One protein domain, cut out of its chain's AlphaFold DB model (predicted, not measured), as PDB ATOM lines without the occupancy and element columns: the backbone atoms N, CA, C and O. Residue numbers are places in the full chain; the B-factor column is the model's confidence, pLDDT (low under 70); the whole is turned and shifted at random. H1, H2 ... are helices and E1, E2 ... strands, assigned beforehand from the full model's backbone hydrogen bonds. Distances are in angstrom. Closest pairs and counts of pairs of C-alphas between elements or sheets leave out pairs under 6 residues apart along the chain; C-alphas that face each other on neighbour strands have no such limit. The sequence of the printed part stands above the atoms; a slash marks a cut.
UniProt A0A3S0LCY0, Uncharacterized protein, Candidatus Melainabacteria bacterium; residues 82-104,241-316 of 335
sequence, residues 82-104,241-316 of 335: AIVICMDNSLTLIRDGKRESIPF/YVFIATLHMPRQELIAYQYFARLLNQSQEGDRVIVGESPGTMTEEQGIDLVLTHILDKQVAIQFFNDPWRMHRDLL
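AT A GLANCE: This is residues 82 to 104 and 241 to 316 of the 335 residues of an uncharacterized protein of Candidatus Melainabacteria bacterium (UniProt A0A3S0LCY0). A twisted sheet of five strands has a helix on each face: the long H2 crosses one face over E4 and E5 with its residues 284 to 295, and its later turns run on past the sheet, while the short H1 lies along the strands on the opposite face. At the other end of the sheet, E2 and E3 form a hairpin that reaches away from both helices. The printed part has 99 residues, with elements in the order E1, E2, E3, E4, H1, E5, H2; the sheet is mixed, in the order E3, E2, E1, E4, E5, and the class is mixed, helices and strands. The whole is compact, with a radius of gyration of the C-alphas of 13.8 A, and spans 41 by 33 by 28 A.

HOW THE PARTS SIT: E1, residues 83 to 87, E2, residues 90 to 95, and E3, residues 98 to 103, form a meander, each strand the antiparallel neighbour of the one before. E1 and E2 are a hairpin, with N 85 and O 92 at 2.8 A. E2 and E3 are a hairpin too, with N 93 and O 100 at 2.8 A. E4, residues 241 to 246, is parallel to E1 at 12 degrees, with N 86 and O 243 at 2.8 A. E5, residues 273 to 277, is parallel to E4 at 26 degrees, with N 244 and O 274 at 2.8 A; these N and O pairs are within hydrogen-bond range. H1, residues 255 to 263, makes with E4 and E5 a strand-helix-strand unit, two parallel neighbour strands with a helix between, whose crossover is right-handed. H1 is on the sheet at a height of 9.6 A, over E4 and E5 and along the strands, at 8 degrees to E4 on the local plane; its closest C-alphas to E5 are those of Ala 261 and Val 273, 6.6 A. H2, residues 284 to 305, is on the opposite face at a height of 9.2 A, over E4 and E5, and only just across the strands, at 63 degrees to E4 on the local plane. The closest C-alphas of E4 and H2 are those of Phe 243 and Gly 287, 6.3 A. H1 and H2 are apart. Every O i to N i+4 pair is within hydrogen-bond range in H1, and 17 of 18 in H2.

IN THESE COORDINATES: E1 begins at C-alpha 83 (-29.106, -7.530, -24.715) and is 12.5 A long. E2, E3, E4 and E5 measure 16.0, 16.9, 16.3 and 13.4 A. H1 measures 12.2 A. H2 measures 30.8 A and ends at C-alpha 305 (-38.571, -31.260, -14.029).

THE WHOLE: The C-alphas farthest apart are those of Pro 103 and Phe 304, 41.5 A. Residues 105 to 240 are not printed; C-alphas 104 and 241 are 18.5 A apart across the cut. Of the links that are printed whole, none is long. The mean pLDDT of the printed part is 93.6, and no printed residue is under 70.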
ATOM      1  N   ALA A  82     -25.749  -7.421 -21.166       97.50
ATOM      2  CA  ALA A  82     -26.044  -6.908 -22.496       97.50
ATOM      3  C   ALA A  82     -27.192  -7.688 -23.165       97.50
ATOM      4  O   ALA A  82     -27.224  -8.923 -23.137       97.50
ATOM      5  N   ILE A  83     -28.094  -6.963 -23.822       98.25
ATOM      6  CA  ILE A  83     -29.106  -7.530 -24.715       98.25
ATOM      7  C   ILE A  83     -29.038  -6.833 -26.069       98.25
ATOM      8  O   ILE A  83     -28.948  -5.607 -26.150       98.25
ATOM      9  N   VAL A  84     -29.083  -7.628 -27.134       98.62
ATOM     10  CA  VAL A  84     -29.266  -7.141 -28.500       98.62
ATOM     11  C   VAL A  84     -30.697  -7.414 -28.931       98.62
ATOM     12  O   VAL A  84     -31.188  -8.532 -28.818       98.62
ATOM     13  N   ILE A  85     -31.362  -6.393 -29.446       98.25
ATOM     14  CA  ILE A  85     -32.719  -6.445 -29.978       98.25
ATOM     15  C   ILE A  85     -32.612  -6.263 -31.490       98.25
ATOM     16  O   ILE A  85     -32.080  -5.261 -31.963       98.25
ATOM     17  N   CYS A  86     -33.097  -7.236 -32.251       97.00
ATOM     18  CA  CYS A  86     -33.231  -7.166 -33.701       97.00
ATOM     19  C   CYS A  86     -34.699  -6.899 -34.036       97.00
ATOM     20  O   CYS A  86     -35.526  -7.813 -33.989       97.00
ATOM     21  N   MET A  87     -35.017  -5.641 -34.336       92.62
ATOM     22  CA  MET A  87     -36.382  -5.155 -34.550       92.62
ATOM     23  C   MET A  87     -36.359  -3.936 -35.482       92.62
ATOM     24  O   MET A  87     -35.383  -3.184 -35.496       92.62
ATOM     25  N   ASP A  88     -37.407  -3.763 -36.289       86.44
ATOM     26  CA  ASP A  88     -37.626  -2.584 -37.144       86.44
ATOM     27  C   ASP A  88     -36.408  -2.176 -37.990       86.44
ATOM     28  O   ASP A  88     -35.971  -1.027 -37.990       86.44
ATOM     29  N   ASN A  89     -35.816  -3.138 -38.709       90.50
ATOM     30  CA  ASN A  89     -34.649  -2.916 -39.579       90.50
ATOM     31  C   ASN A  89     -33.386  -2.397 -38.858       90.50
ATOM     32  O   ASN A  89     -32.443  -1.909 -39.497       90.50
ATOM     33  N   SER A  90     -33.339  -2.538 -37.531       94.75
ATOM     34  CA  SER A  90     -32.243  -2.091 -36.678       94.75
ATOM     35  C   SER A  90     -31.754  -3.177 -35.718       94.75
ATOM     36  O   SER A  90     -32.484  -4.092 -35.330       94.75
ATOM     37  N   LEU A  91     -30.477  -3.073 -35.350       98.19
ATOM     38  CA  LEU A  91     -29.942  -3.728 -34.166       98.19
ATOM     39  C   LEU A  91     -29.846  -2.682 -33.062       98.19
ATOM     40  O   LEU A  91     -29.169  -1.670 -33.241       98.19
ATOM     41  N   THR A  92     -30.461  -2.953 -31.918       98.50
ATOM     42  CA  THR A  92     -30.350  -2.131 -30.714       98.50
ATOM     43  C   THR A  92     -29.583  -2.897 -29.643       98.50
ATOM     44  O   THR A  92     -30.014  -3.965 -29.219       98.50
ATOM     45  N   LEU A  93     -28.458  -2.354 -29.181       98.56
ATOM     46  CA  LEU A  93     -27.748  -2.826 -27.997       98.56
ATOM     47  C   LEU A  93     -28.225  -2.043 -26.774       98.56
ATOM     48  O   LEU A  93     -28.134  -0.814 -26.745       98.56
ATOM     49  N   ILE A  94     -28.660  -2.765 -25.744       97.69
ATOM     50  CA  ILE A  94     -28.876  -2.224 -24.404       97.69
ATOM     51  C   ILE A  94     -27.798  -2.802 -23.487       97.69
ATOM     52  O   ILE A  94     -27.688  -4.019 -23.329       97.69
ATOM     53  N   ARG A  95     -26.981  -1.923 -22.902       96.00
ATOM     54  CA  ARG A  95     -25.861  -2.283 -22.021       96.00
ATOM     55  C   ARG A  95     -25.584  -1.158 -21.030       96.00
ATOM     56  O   ARG A  95     -25.495  -0.005 -21.437       96.00
ATOM     57  N   ASP A  96     -25.445  -1.481 -19.744       90.81
ATOM     58  CA  ASP A  96     -25.139  -0.522 -18.665       90.81
ATOM     59  C   ASP A  96     -26.065   0.709 -18.641       90.81
ATOM     60  O   ASP A  96     -25.629   1.848 -18.469       90.81
ATOM     61  N   GLY A  97     -27.360   0.491 -18.895       88.44
ATOM     62  CA  GLY A  97     -28.363   1.560 -18.987       88.44
ATOM     63  C   GLY A  97     -28.251   2.444 -20.235       88.44
ATOM     64  O   GLY A  97     -29.011   3.400 -20.370       88.44
ATOM     65  N   LYS A  98     -27.333   2.143 -21.160       95.00
ATOM     66  CA  LYS A  98     -27.189   2.827 -22.447       95.00
ATOM     67  C   LYS A  98     -27.894   2.047 -23.545       95.00
ATOM     68  O   LYS A  98     -27.879   0.818 -23.549       95.00
ATOM     69  N   ARG A  99     -28.454   2.790 -24.497       97.06
ATOM     70  CA  ARG A  99     -29.094   2.276 -25.707       97.06
ATOM     71  C   ARG A  99     -28.353   2.805 -26.930       97.06
ATOM     72  O   ARG A  99     -28.241   4.017 -27.095       97.06
ATOM     73  N   GLU A 100     -27.885   1.913 -27.791       98.06
ATOM     74  CA  GLU A 100     -27.319   2.248 -29.103       98.06
ATOM     75  C   GLU A 100     -28.084   1.476 -30.176       98.06
ATOM     76  O   GLU A 100     -28.168   0.257 -30.099       98.06
ATOM     77  N   SER A 101     -28.638   2.169 -31.171       97.81
ATOM     78  CA  SER A 101     -29.411   1.550 -32.251       97.81
ATOM     79  C   SER A 101     -28.790   1.875 -33.601       97.81
ATOM     80  O   SER A 101     -28.507   3.039 -33.892       97.81
ATOM     81  N   ILE A 102     -28.543   0.842 -34.406       97.81
ATOM     82  CA  ILE A 102     -27.863   0.934 -35.698       97.81
ATOM     83  C   ILE A 102     -28.736   0.271 -36.774       97.81
ATOM     84  O   ILE A 102     -29.006  -0.931 -36.677       97.81
ATOM     85  N   PRO A 103     -29.146   0.998 -37.832       96.06
ATOM     86  CA  PRO A 103     -29.899   0.410 -38.933       96.06
ATOM     87  C   PRO A 103     -29.011  -0.534 -39.749       96.06
ATOM     88  O   PRO A 103     -27.899  -0.165 -40.160       96.06
ATOM     89  N   PHE A 104     -29.513  -1.740 -40.016       93.00
ATOM     90  CA  PHE A 104     -28.805  -2.752 -40.805       93.00
ATOM     91  C   PHE A 104     -29.278  -2.840 -42.258       93.00
ATOM     92  O   PHE A 104     -28.574  -3.404 -43.094       93.00
ATOM     93  N   TYR A 241     -27.795 -11.873 -24.350       98.31
ATOM     94  CA  TYR A 241     -28.984 -12.396 -25.027       98.31
ATOM     95  C   TYR A 241     -29.276 -11.620 -26.309       98.31
ATOM     96  O   TYR A 241     -28.951 -10.437 -26.430       98.31
ATOM     97  N   VAL A 242     -29.923 -12.286 -27.259       98.50
ATOM     98  CA  VAL A 242     -30.466 -11.687 -28.472       98.50
ATOM     99  C   VAL A 242     -31.961 -11.947 -28.508       98.50
ATOM    100  O   VAL A 242     -32.390 -13.097 -28.466       98.50
ATOM    101  N   PHE A 243     -32.738 -10.882 -28.637       97.88
ATOM    102  CA  PHE A 243     -34.153 -10.945 -28.953       97.88
ATOM    103  C   PHE A 243     -34.368 -10.569 -30.422       97.88
ATOM    104  O   PHE A 243     -33.800  -9.588 -30.903       97.88
ATOM    105  N   ILE A 244     -35.182 -11.340 -31.138       96.62
ATOM    106  CA  ILE A 244     -35.512 -11.106 -32.544       96.62
ATOM    107  C   ILE A 244     -37.028 -11.000 -32.674       96.62
ATOM    108  O   ILE A 244     -37.737 -11.975 -32.428       96.62
ATOM    109  N   ALA A 245     -37.515  -9.838 -33.097       94.12
ATOM    110  CA  ALA A 245     -38.914  -9.660 -33.460       94.12
ATOM    111  C   ALA A 245     -39.134 -10.101 -34.914       94.12
ATOM    112  O   ALA A 245     -38.376  -9.726 -35.813       94.12
ATOM    113  N   THR A 246     -40.169 -10.901 -35.166       90.12
ATOM    114  CA  THR A 246     -40.491 -11.379 -36.517       90.12
ATOM    115  C   THR A 246     -41.978 -11.652 -36.700       90.12
ATOM    116  O   THR A 246     -42.712 -11.796 -35.734       90.12
ATOM    117  N   LEU A 247     -42.442 -11.763 -37.941       85.38
ATOM    118  CA  LEU A 247     -43.762 -12.318 -38.230       85.38
ATOM    119  C   LEU A 247     -43.739 -13.848 -38.090       85.38
ATOM    120  O   LEU A 247     -42.686 -14.472 -38.172       85.38
ATOM    121  N   HIS A 248     -44.910 -14.469 -37.947       82.56
ATOM    122  CA  HIS A 248     -45.016 -15.925 -37.801       82.56
ATOM    123  C   HIS A 248     -44.401 -16.701 -38.985       82.56
ATOM    124  O   HIS A 248     -43.572 -17.588 -38.799       82.56
ATOM    125  N   MET A 249     -44.772 -16.329 -40.218       78.19
ATOM    126  CA  MET A 249     -44.398 -17.050 -41.447       78.19
ATOM    127  C   MET A 249     -42.884 -17.296 -41.631       78.19
ATOM    128  O   MET A 249     -42.517 -18.424 -41.954       78.19
ATOM    129  N   PRO A 250     -41.984 -16.309 -41.440       80.62
ATOM    130  CA  PRO A 250     -40.545 -16.502 -41.634       80.62
ATOM    131  C   PRO A 250     -39.806 -17.231 -40.498       80.62
ATOM    132  O   PRO A 250     -38.615 -17.501 -40.654       80.62
ATOM    133  N   ARG A 251     -40.445 -17.527 -39.355       84.19
ATOM    134  CA  ARG A 251     -39.753 -17.915 -38.108       84.19
ATOM    135  C   ARG A 251     -38.758 -19.072 -38.263       84.19
ATOM    136  O   ARG A 251     -37.650 -18.983 -37.743       84.19
ATOM    137  N   GLN A 252     -39.138 -20.138 -38.968       77.56
ATOM    138  CA  GLN A 252     -38.350 -21.380 -39.036       77.56
ATOM    139  C   GLN A 252     -36.986 -21.209 -39.725       77.56
ATOM    140  O   GLN A 252     -36.030 -21.886 -39.360       77.56
ATOM    141  N   GLU A 253     -36.877 -20.283 -40.678       86.69
ATOM    142  CA  GLU A 253     -35.652 -20.041 -41.456       86.69
ATOM    143  C   GLU A 253     -35.277 -18.560 -41.455       86.69
ATOM    144  O   GLU A 253     -34.689 -18.024 -42.397       86.69
ATOM    145  N   LEU A 254     -35.607 -17.873 -40.367       91.12
ATOM    146  CA  LEU A 254     -35.394 -16.448 -40.260       91.12
ATOM    147  C   LEU A 254     -33.903 -16.095 -40.395       91.12
ATOM    148  O   LEU A 254     -33.080 -16.525 -39.592       91.12
ATOM    149  N   ILE A 255     -33.559 -15.243 -41.365       93.31
ATOM    150  CA  ILE A 255     -32.185 -14.784 -41.636       93.31
ATOM    151  C   ILE A 255     -31.479 -14.272 -40.372       93.31
ATOM    152  O   ILE A 255     -30.343 -14.659 -40.098       93.31
ATOM    153  N   ALA A 256     -32.155 -13.436 -39.576       94.31
ATOM    154  CA  ALA A 256     -31.594 -12.923 -38.329       94.31
ATOM    155  C   ALA A 256     -31.317 -14.053 -37.324       94.31
ATOM    156  O   ALA A 256     -30.247 -14.080 -36.717       94.31
ATOM    157  N   TYR A 257     -32.232 -15.021 -37.194       95.44
ATOM    158  CA  TYR A 257     -32.031 -16.191 -36.340       95.44
ATOM    159  C   TYR A 257     -30.836 -17.021 -36.815       95.44
ATOM    160  O   TYR A 257     -29.959 -17.312 -36.012       95.44
ATOM    161  N   GLN A 258     -30.733 -17.321 -38.113       95.62
ATOM    162  CA  GLN A 258     -29.597 -18.063 -38.675       95.62
ATOM    163  C   GLN A 258     -28.257 -17.373 -38.378       95.62
ATOM    164  O   GLN A 258     -27.294 -18.018 -37.954       95.62
ATOM    165  N   TYR A 259     -28.204 -16.050 -38.557       97.44
ATOM    166  CA  TYR A 259     -27.022 -15.248 -38.257       97.44
ATOM    167  C   TYR A 259     -26.652 -15.311 -36.767       97.44
ATOM    168  O   TYR A 259     -25.519 -15.658 -36.428       97.44
ATOM    169  N   PHE A 260     -27.596 -15.025 -35.866       98.00
ATOM    170  CA  PHE A 260     -27.321 -14.994 -34.428       98.00
ATOM    171  C   PHE A 260     -27.072 -16.381 -33.832       98.00
ATOM    172  O   PHE A 260     -26.210 -16.520 -32.964       98.00
ATOM    173  N   ALA A 261     -27.749 -17.414 -34.332       96.69
ATOM    174  CA  ALA A 261     -27.504 -18.798 -33.949       96.69
ATOM    175  C   ALA A 261     -26.071 -19.215 -34.303       96.69
ATOM    176  O   ALA A 261     -25.356 -19.749 -33.454       96.69
ATOM    177  N   ARG A 262     -25.596 -18.875 -35.510       97.25
ATOM    178  CA  ARG A 262     -24.197 -19.093 -35.903       97.25
ATOM    179  C   ARG A 262     -23.229 -18.276 -35.044       97.25
ATOM    180  O   ARG A 262     -22.241 -18.824 -34.559       97.25
ATOM    181  N   LEU A 263     -23.498 -16.984 -34.851       97.94
ATOM    182  CA  LEU A 263     -22.618 -16.065 -34.122       97.94
ATOM    183  C   LEU A 263     -22.426 -16.469 -32.652       97.94
ATOM    184  O   LEU A 263     -21.324 -16.341 -32.113       97.94
ATOM    185  N   LEU A 264     -23.494 -16.938 -32.003       97.00
ATOM    186  CA  LEU A 264     -23.519 -17.288 -30.580       97.00
ATOM    187  C   LEU A 264     -23.435 -18.798 -30.320       97.00
ATOM    188  O   LEU A 264     -23.594 -19.226 -29.175       97.00
ATOM    189  N   ASN A 265     -23.168 -19.594 -31.360       96.56
ATOM    190  CA  ASN A 265     -23.072 -21.052 -31.298       96.56
ATOM    191  C   ASN A 265     -24.297 -21.693 -30.616       96.56
ATOM    192  O   ASN A 265     -24.167 -22.450 -29.654       96.56
ATOM    193  N   GLN A 266     -25.493 -21.326 -31.075       94.62
ATOM    194  CA  GLN A 266     -26.766 -21.847 -30.579       94.62
ATOM    195  C   GLN A 266     -27.330 -22.855 -31.579       94.62
ATOM    196  O   GLN A 266     -27.434 -22.564 -32.767       94.62
ATOM    197  N   SER A 267     -27.706 -24.039 -31.097       90.81
ATOM    198  CA  SER A 267     -28.323 -25.089 -31.917       90.81
ATOM    199  C   SER A 267     -29.846 -24.986 -31.991       90.81
ATOM    200  O   SER A 267     -30.457 -25.635 -32.835       90.81
ATOM    201  N   GLN A 268     -30.463 -24.208 -31.100       89.75
ATOM    202  CA  GLN A 268     -31.909 -24.039 -31.014       89.75
ATOM    203  C   GLN A 268     -32.287 -22.683 -30.410       89.75
ATOM    204  O   GLN A 268     -31.495 -22.052 -29.704       89.75
ATOM    205  N   GLU A 269     -33.519 -22.265 -30.678       91.50
ATOM    206  CA  GLU A 269     -34.130 -21.068 -30.113       91.50
ATOM    207  C   GLU A 269     -34.355 -21.208 -28.600       91.50
ATOM    208  O   GLU A 269     -34.616 -22.298 -28.086       91.50
ATOM    209  N   GLY A 270     -34.312 -20.083 -27.889       91.00
ATOM    210  CA  GLY A 270     -34.836 -19.941 -26.538       91.00
ATOM    211  C   GLY A 270     -33.788 -19.925 -25.427       91.00
ATOM    212  O   GLY A 270     -34.136 -19.538 -24.317       91.00
ATOM    213  N   ASP A 271     -32.538 -20.307 -25.701       92.88
ATOM    214  CA  ASP A 271     -31.449 -20.143 -24.728       92.88
ATOM    215  C   ASP A 271     -30.893 -18.716 -24.797       92.88
ATOM    216  O   ASP A 271     -31.340 -17.845 -24.059       92.88
ATOM    217  N   ARG A 272     -29.980 -18.429 -25.735       96.00
ATOM    218  CA  ARG A 272     -29.430 -17.069 -25.902       96.00
ATOM    219  C   ARG A 272     -30.032 -16.277 -27.052       96.00
ATOM    220  O   ARG A 272     -29.877 -15.060 -27.082       96.00
ATOM    221  N   VAL A 273     -30.674 -16.949 -28.004       97.31
ATOM    222  CA  VAL A 273     -31.350 -16.325 -29.149       97.31
ATOM    223  C   VAL A 273     -32.831 -16.646 -29.041       97.31
ATOM    224  O   VAL A 273     -33.218 -17.807 -29.132       97.31
ATOM    225  N   ILE A 274     -33.642 -15.622 -28.807       96.12
ATOM    226  CA  ILE A 274     -35.066 -15.727 -28.481       96.12
ATOM    227  C   ILE A 274     -35.852 -15.025 -29.582       96.12
ATOM    228  O   ILE A 274     -35.546 -13.878 -29.916       96.12
ATOM    229  N   VAL A 275     -36.841 -15.707 -30.161       94.31
ATOM    230  CA  VAL A 275     -37.642 -15.170 -31.263       94.31
ATOM    231  C   VAL A 275     -39.059 -14.900 -30.768       94.31
ATOM    232  O   VAL A 275     -39.764 -15.793 -30.303       94.31
ATOM    233  N   GLY A 276     -39.480 -13.641 -30.867       92.50
ATOM    234  CA  GLY A 276     -40.838 -13.207 -30.558       92.50
ATOM    235  C   GLY A 276     -41.617 -12.921 -31.830       92.50
ATOM    236  O   GLY A 276     -41.151 -12.184 -32.702       92.50
ATOM    237  N   GLU A 277     -42.824 -13.472 -31.921       90.12
ATOM    238  CA  GLU A 277     -43.749 -13.110 -32.987       90.12
ATOM    239  C   GLU A 277     -44.359 -11.731 -32.700       90.12
ATOM    240  O   GLU A 277     -45.008 -11.522 -31.677       90.12
ATOM    241  N   SER A 278     -44.129 -10.783 -33.606       84.88
ATOM    242  CA  SER A 278     -44.589  -9.401 -33.537       84.88
ATOM    243  C   SER A 278     -45.290  -9.035 -34.845       84.88
ATOM    244  O   SER A 278     -44.616  -8.828 -35.858       84.88
ATOM    245  N   PRO A 279     -46.625  -8.889 -34.860       74.19
ATOM    246  CA  PRO A 279     -47.361  -8.382 -36.017       74.19
ATOM    247  C   PRO A 279     -47.205  -6.856 -36.213       74.19
ATOM    248  O   PRO A 279     -48.082  -6.222 -36.788       74.19
ATOM    249  N   GLY A 280     -46.106  -6.258 -35.733       74.38
ATOM    250  CA  GLY A 280     -45.808  -4.825 -35.855       74.38
ATOM    251  C   GLY A 280     -46.171  -3.971 -34.636       74.38
ATOM    252  O   GLY A 280     -46.115  -2.751 -34.717       74.38
ATOM    253  N   THR A 281     -46.548  -4.582 -33.509       82.00
ATOM    254  CA  THR A 281     -46.968  -3.861 -32.288       82.00
ATOM    255  C   THR A 281     -46.087  -4.129 -31.071       82.00
ATOM    256  O   THR A 281     -46.302  -3.532 -30.016       82.00
ATOM    257  N   MET A 282     -45.106  -5.028 -31.185       88.75
ATOM    258  CA  MET A 282     -44.223  -5.358 -30.073       88.75
ATOM    259  C   MET A 282     -43.205  -4.248 -29.828       88.75
ATOM    260  O   MET A 282     -42.564  -3.756 -30.749       88.75
ATOM    261  N   THR A 283     -43.037  -3.888 -28.563       93.56
ATOM    262  CA  THR A 283     -42.046  -2.915 -28.096       93.56
ATOM    263  C   THR A 283     -40.753  -3.606 -27.660       93.56
ATOM    264  O   THR A 283     -40.753  -4.786 -27.304       93.56
ATOM    265  N   GLU A 284     -39.650  -2.849 -27.599       94.19
ATOM    266  CA  GLU A 284     -38.372  -3.332 -27.043       94.19
ATOM    267  C   GLU A 284     -38.550  -3.882 -25.619       94.19
ATOM    268  O   GLU A 284     -37.997  -4.923 -25.276       94.19
ATOM    269  N   GLU A 285     -39.387  -3.224 -24.813       94.81
ATOM    270  CA  GLU A 285     -39.705  -3.627 -23.442       94.81
ATOM    271  C   GLU A 285     -40.413  -4.980 -23.362       94.81
ATOM    272  O   GLU A 285     -40.060  -5.810 -22.527       94.81
ATOM    273  N   GLN A 286     -41.363  -5.244 -24.262       95.44
ATOM    274  CA  GLN A 286     -42.002  -6.559 -24.365       95.44
ATOM    275  C   GLN A 286     -41.015  -7.634 -24.832       95.44
ATOM    276  O   GLN A 286     -41.072  -8.765 -24.355       95.44
ATOM    277  N   GLY A 287     -40.080  -7.287 -25.723       95.75
ATOM    278  CA  GLY A 287     -38.990  -8.180 -26.119       95.75
ATOM    279  C   GLY A 287     -38.075  -8.544 -24.945       95.75
ATOM    280  O   GLY A 287     -37.793  -9.719 -24.718       95.75
ATOM    281  N   ILE A 288     -37.666  -7.553 -24.146       96.69
ATOM    282  CA  ILE A 288     -36.879  -7.765 -22.919       96.69
ATOM    283  C   ILE A 288     -37.656  -8.630 -21.923       96.69
ATOM    284  O   ILE A 288     -37.087  -9.547 -21.333       96.69
ATOM    285  N   ASP A 289     -38.950  -8.368 -21.735       96.88
ATOM    286  CA  ASP A 289     -39.792  -9.156 -20.832       96.88
ATOM    287  C   ASP A 289     -39.897 -10.628 -21.262       96.88
ATOM    288  O   ASP A 289     -39.846 -11.527 -20.415       96.88
ATOM    289  N   LEU A 290     -39.950 -10.895 -22.570       96.44
ATOM    290  CA  LEU A 290     -39.884 -12.257 -23.091       96.44
ATOM    291  C   LEU A 290     -38.529 -12.905 -22.782       96.44
ATOM    292  O   LEU A 290     -38.492 -14.041 -22.317       96.44
ATOM    293  N   VAL A 291     -37.415 -12.181 -22.941       97.56
ATOM    294  CA  VAL A 291     -36.092 -12.693 -22.544       97.56
ATOM    295  C   VAL A 291     -36.049 -13.066 -21.062       97.56
ATOM    296  O   VAL A 291     -35.585 -14.147 -20.706       97.56
ATOM    297  N   LEU A 292     -36.581 -12.211 -20.189       97.62
ATOM    298  CA  LEU A 292     -36.647 -12.483 -18.751       97.62
ATOM    299  C   LEU A 292     -37.523 -13.698 -18.426       97.62
ATOM    300  O   LEU A 292     -37.176 -14.479 -17.541       97.62
ATOM    301  N   THR A 293     -38.622 -13.868 -19.161       96.62
ATOM    302  CA  THR A 293     -39.509 -15.035 -19.064       96.62
ATOM    303  C   THR A 293     -38.743 -16.315 -19.397       96.62
ATOM    304  O   THR A 293     -38.726 -17.231 -18.584       96.62
ATOM    305  N   HIS A 294     -37.991 -16.345 -20.500       96.94
ATOM    306  CA  HIS A 294     -37.140 -17.486 -20.862       96.94
ATOM    307  C   HIS A 294     -36.090 -17.820 -19.787       96.94
ATOM    308  O   HIS A 294     -35.887 -18.987 -19.448       96.94
ATOM    309  N   ILE A 295     -35.437 -16.806 -19.209       96.44
ATOM    310  CA  ILE A 295     -34.428 -17.003 -18.156       96.44
ATOM    311  C   ILE A 295     -35.049 -17.616 -16.895       96.44
ATOM    312  O   ILE A 295     -34.460 -18.518 -16.289       96.44
ATOM    313  N   LEU A 296     -36.207 -17.106 -16.470       97.12
ATOM    314  CA  LEU A 296     -36.897 -17.588 -15.277       97.12
ATOM    315  C   LEU A 296     -37.481 -18.985 -15.505       97.12
ATOM    316  O   LEU A 296     -37.279 -19.882 -14.687       97.12
ATOM    317  N   ASP A 297     -38.129 -19.199 -16.644       96.88
ATOM    318  CA  ASP A 297     -38.775 -20.465 -16.968       96.88
ATOM    319  C   ASP A 297     -37.767 -21.589 -17.161       96.88
ATOM    320  O   ASP A 297     -38.034 -22.706 -16.730       96.88
ATOM    321  N   LYS A 298     -36.571 -21.313 -17.689       95.88
ATOM    322  CA  LYS A 298     -35.479 -22.294 -17.706       95.88
ATOM    323  C   LYS A 298     -35.090 -22.738 -16.293       95.88
ATOM    324  O   LYS A 298     -34.826 -23.919 -16.070       95.88
ATOM    325  N   GLN A 299     -35.076 -21.825 -15.319       96.44
ATOM    326  CA  GLN A 299     -34.802 -22.183 -13.922       96.44
ATOM    327  C   GLN A 299     -35.922 -23.051 -13.350       96.44
ATOM    328  O   GLN A 299     -35.631 -24.094 -12.765       96.44
ATOM    329  N   VAL A 300     -37.187 -22.685 -13.575       96.50
ATOM    330  CA  VAL A 300     -38.345 -23.514 -13.196       96.50
ATOM    331  C   VAL A 300     -38.242 -24.902 -13.835       96.50
ATOM    332  O   VAL A 300     -38.378 -25.911 -13.146       96.50
ATOM    333  N   ALA A 301     -37.928 -24.956 -15.129       96.38
ATOM    334  CA  ALA A 301     -37.802 -26.174 -15.916       96.38
ATOM    335  C   ALA A 301     -36.772 -27.146 -15.304       96.38
ATOM    336  O   ALA A 301     -37.060 -28.324 -15.080       96.38
ATOM    337  N   ILE A 302     -35.595 -26.625 -14.945       97.38
ATOM    338  CA  ILE A 302     -34.528 -27.396 -14.295       97.38
ATOM    339  C   ILE A 302     -34.955 -27.861 -12.899       97.38
ATOM    340  O   ILE A 302     -34.825 -29.043 -12.592       97.38
ATOM    341  N   GLN A 303     -35.464 -26.962 -12.053       97.94
ATOM    342  CA  GLN A 303     -35.719 -27.281 -10.642       97.94
ATOM    343  C   GLN A 303     -36.913 -28.225 -10.444       97.94
ATOM    344  O   GLN A 303     -36.856 -29.105  -9.589       97.94
ATOM    345  N   PHE A 304     -37.983 -28.072 -11.227       96.75
ATOM    346  CA  PHE A 304     -39.190 -28.891 -11.078       96.75
ATOM    347  C   PHE A 304     -39.159 -30.173 -11.910       96.75
ATOM    348  O   PHE A 304     -39.786 -31.159 -11.526       96.75
ATOM    349  N   PHE A 305     -38.460 -30.174 -13.049       96.62
ATOM    350  CA  PHE A 305     -38.571 -31.260 -14.029       96.62
ATOM    351  C   PHE A 305     -37.235 -31.867 -14.451       96.62
ATOM    352  O   PHE A 305     -37.246 -32.836 -15.209       96.62
ATOM    353  N   ASN A 306     -36.103 -31.326 -13.982       97.38
ATOM    354  CA  ASN A 306     -34.762 -31.733 -14.409       97.38
ATOM    355  C   ASN A 306     -34.605 -31.746 -15.948       97.38
ATOM    356  O   ASN A 306     -33.890 -32.571 -16.513       97.38
ATOM    357  N   ASP A 307     -35.310 -30.839 -16.630       95.88
ATOM    358  CA  ASP A 307     -35.321 -30.687 -18.086       95.88
ATOM    359  C   ASP A 307     -35.343 -29.184 -18.402       95.88
ATOM    360  O   ASP A 307     -36.389 -28.559 -18.227       95.88
ATOM    361  N   PRO A 308     -34.231 -28.576 -18.862       94.94
ATOM    362  CA  PRO A 308     -34.156 -27.135 -19.118       94.94
ATOM    363  C   PRO A 308     -35.098 -26.656 -20.227       94.94
ATOM    364  O   PRO A 308     -35.361 -25.461 -20.320       94.94
ATOM    365  N   TRP A 309     -35.626 -27.568 -21.043       94.50
ATOM    366  CA  TRP A 309     -36.516 -27.262 -22.158       94.50
ATOM    367  C   TRP A 309     -37.980 -27.562 -21.840       94.50
ATOM    368  O   TRP A 309     -38.844 -27.397 -22.702       94.50
ATOM    369  N   ARG A 310     -38.299 -27.973 -20.602       94.56
ATOM    370  CA  ARG A 310     -39.667 -28.357 -20.235       94.56
ATOM    371  C   ARG A 310     -40.675 -27.227 -20.426       94.56
ATOM    372  O   ARG A 310     -41.796 -27.507 -20.837       94.56
ATOM    373  N   MET A 311     -40.258 -25.990 -20.164       94.44
ATOM    374  CA  MET A 311     -41.091 -24.792 -20.299       94.44
ATOM    375  C   MET A 311     -41.046 -24.166 -21.708       94.44
ATOM    376  O   MET A 311     -41.722 -23.179 -21.957       94.44
ATOM    377  N   HIS A 312     -40.292 -24.746 -22.654       90.56
ATOM    378  CA  HIS A 312     -40.243 -24.295 -24.060       90.56
ATOM    379  C   HIS A 312     -41.284 -24.975 -24.958       90.56
ATOM    380  O   HIS A 312     -41.331 -24.753 -26.166       90.56
ATOM    381  N   ARG A 313     -42.102 -25.843 -24.375       90.38
ATOM    382  CA  ARG A 313     -43.234 -26.507 -25.012       90.38
ATOM    383  C   ARG A 313     -44.416 -26.414 -24.065       90.38
ATOM    384  O   ARG A 313     -44.232 -26.162 -22.877       90.38
ATOM    385  N   ASP A 314     -45.613 -26.672 -24.573       93.31
ATOM    386  CA  ASP A 314     -46.791 -26.790 -23.719       93.31
ATOM    387  C   ASP A 314     -46.512 -27.809 -22.597       93.31
ATOM    388  O   ASP A 314     -46.200 -28.980 -22.851       93.31
ATOM    389  N   LEU A 315     -46.592 -27.341 -21.346       92.06
ATOM    390  CA  LEU A 315     -46.307 -28.123 -20.146       92.06
ATOM    391  C   LEU A 315     -47.180 -29.388 -20.066       92.06
ATOM    392  O   LEU A 315     -46.735 -30.415 -19.535       92.06
ATOM    393  N   LEU A 316     -48.396 -29.304 -20.616       95.44
ATOM    394  CA  LEU A 316     -49.420 -30.342 -20.648       95.44
ATOM    395  C   LEU A 316     -49.438 -31.127 -21.970       95.44
ATOM    396  O   LEU A 316     -50.246 -32.044 -22.108       95.44
TER     397      LEU A 316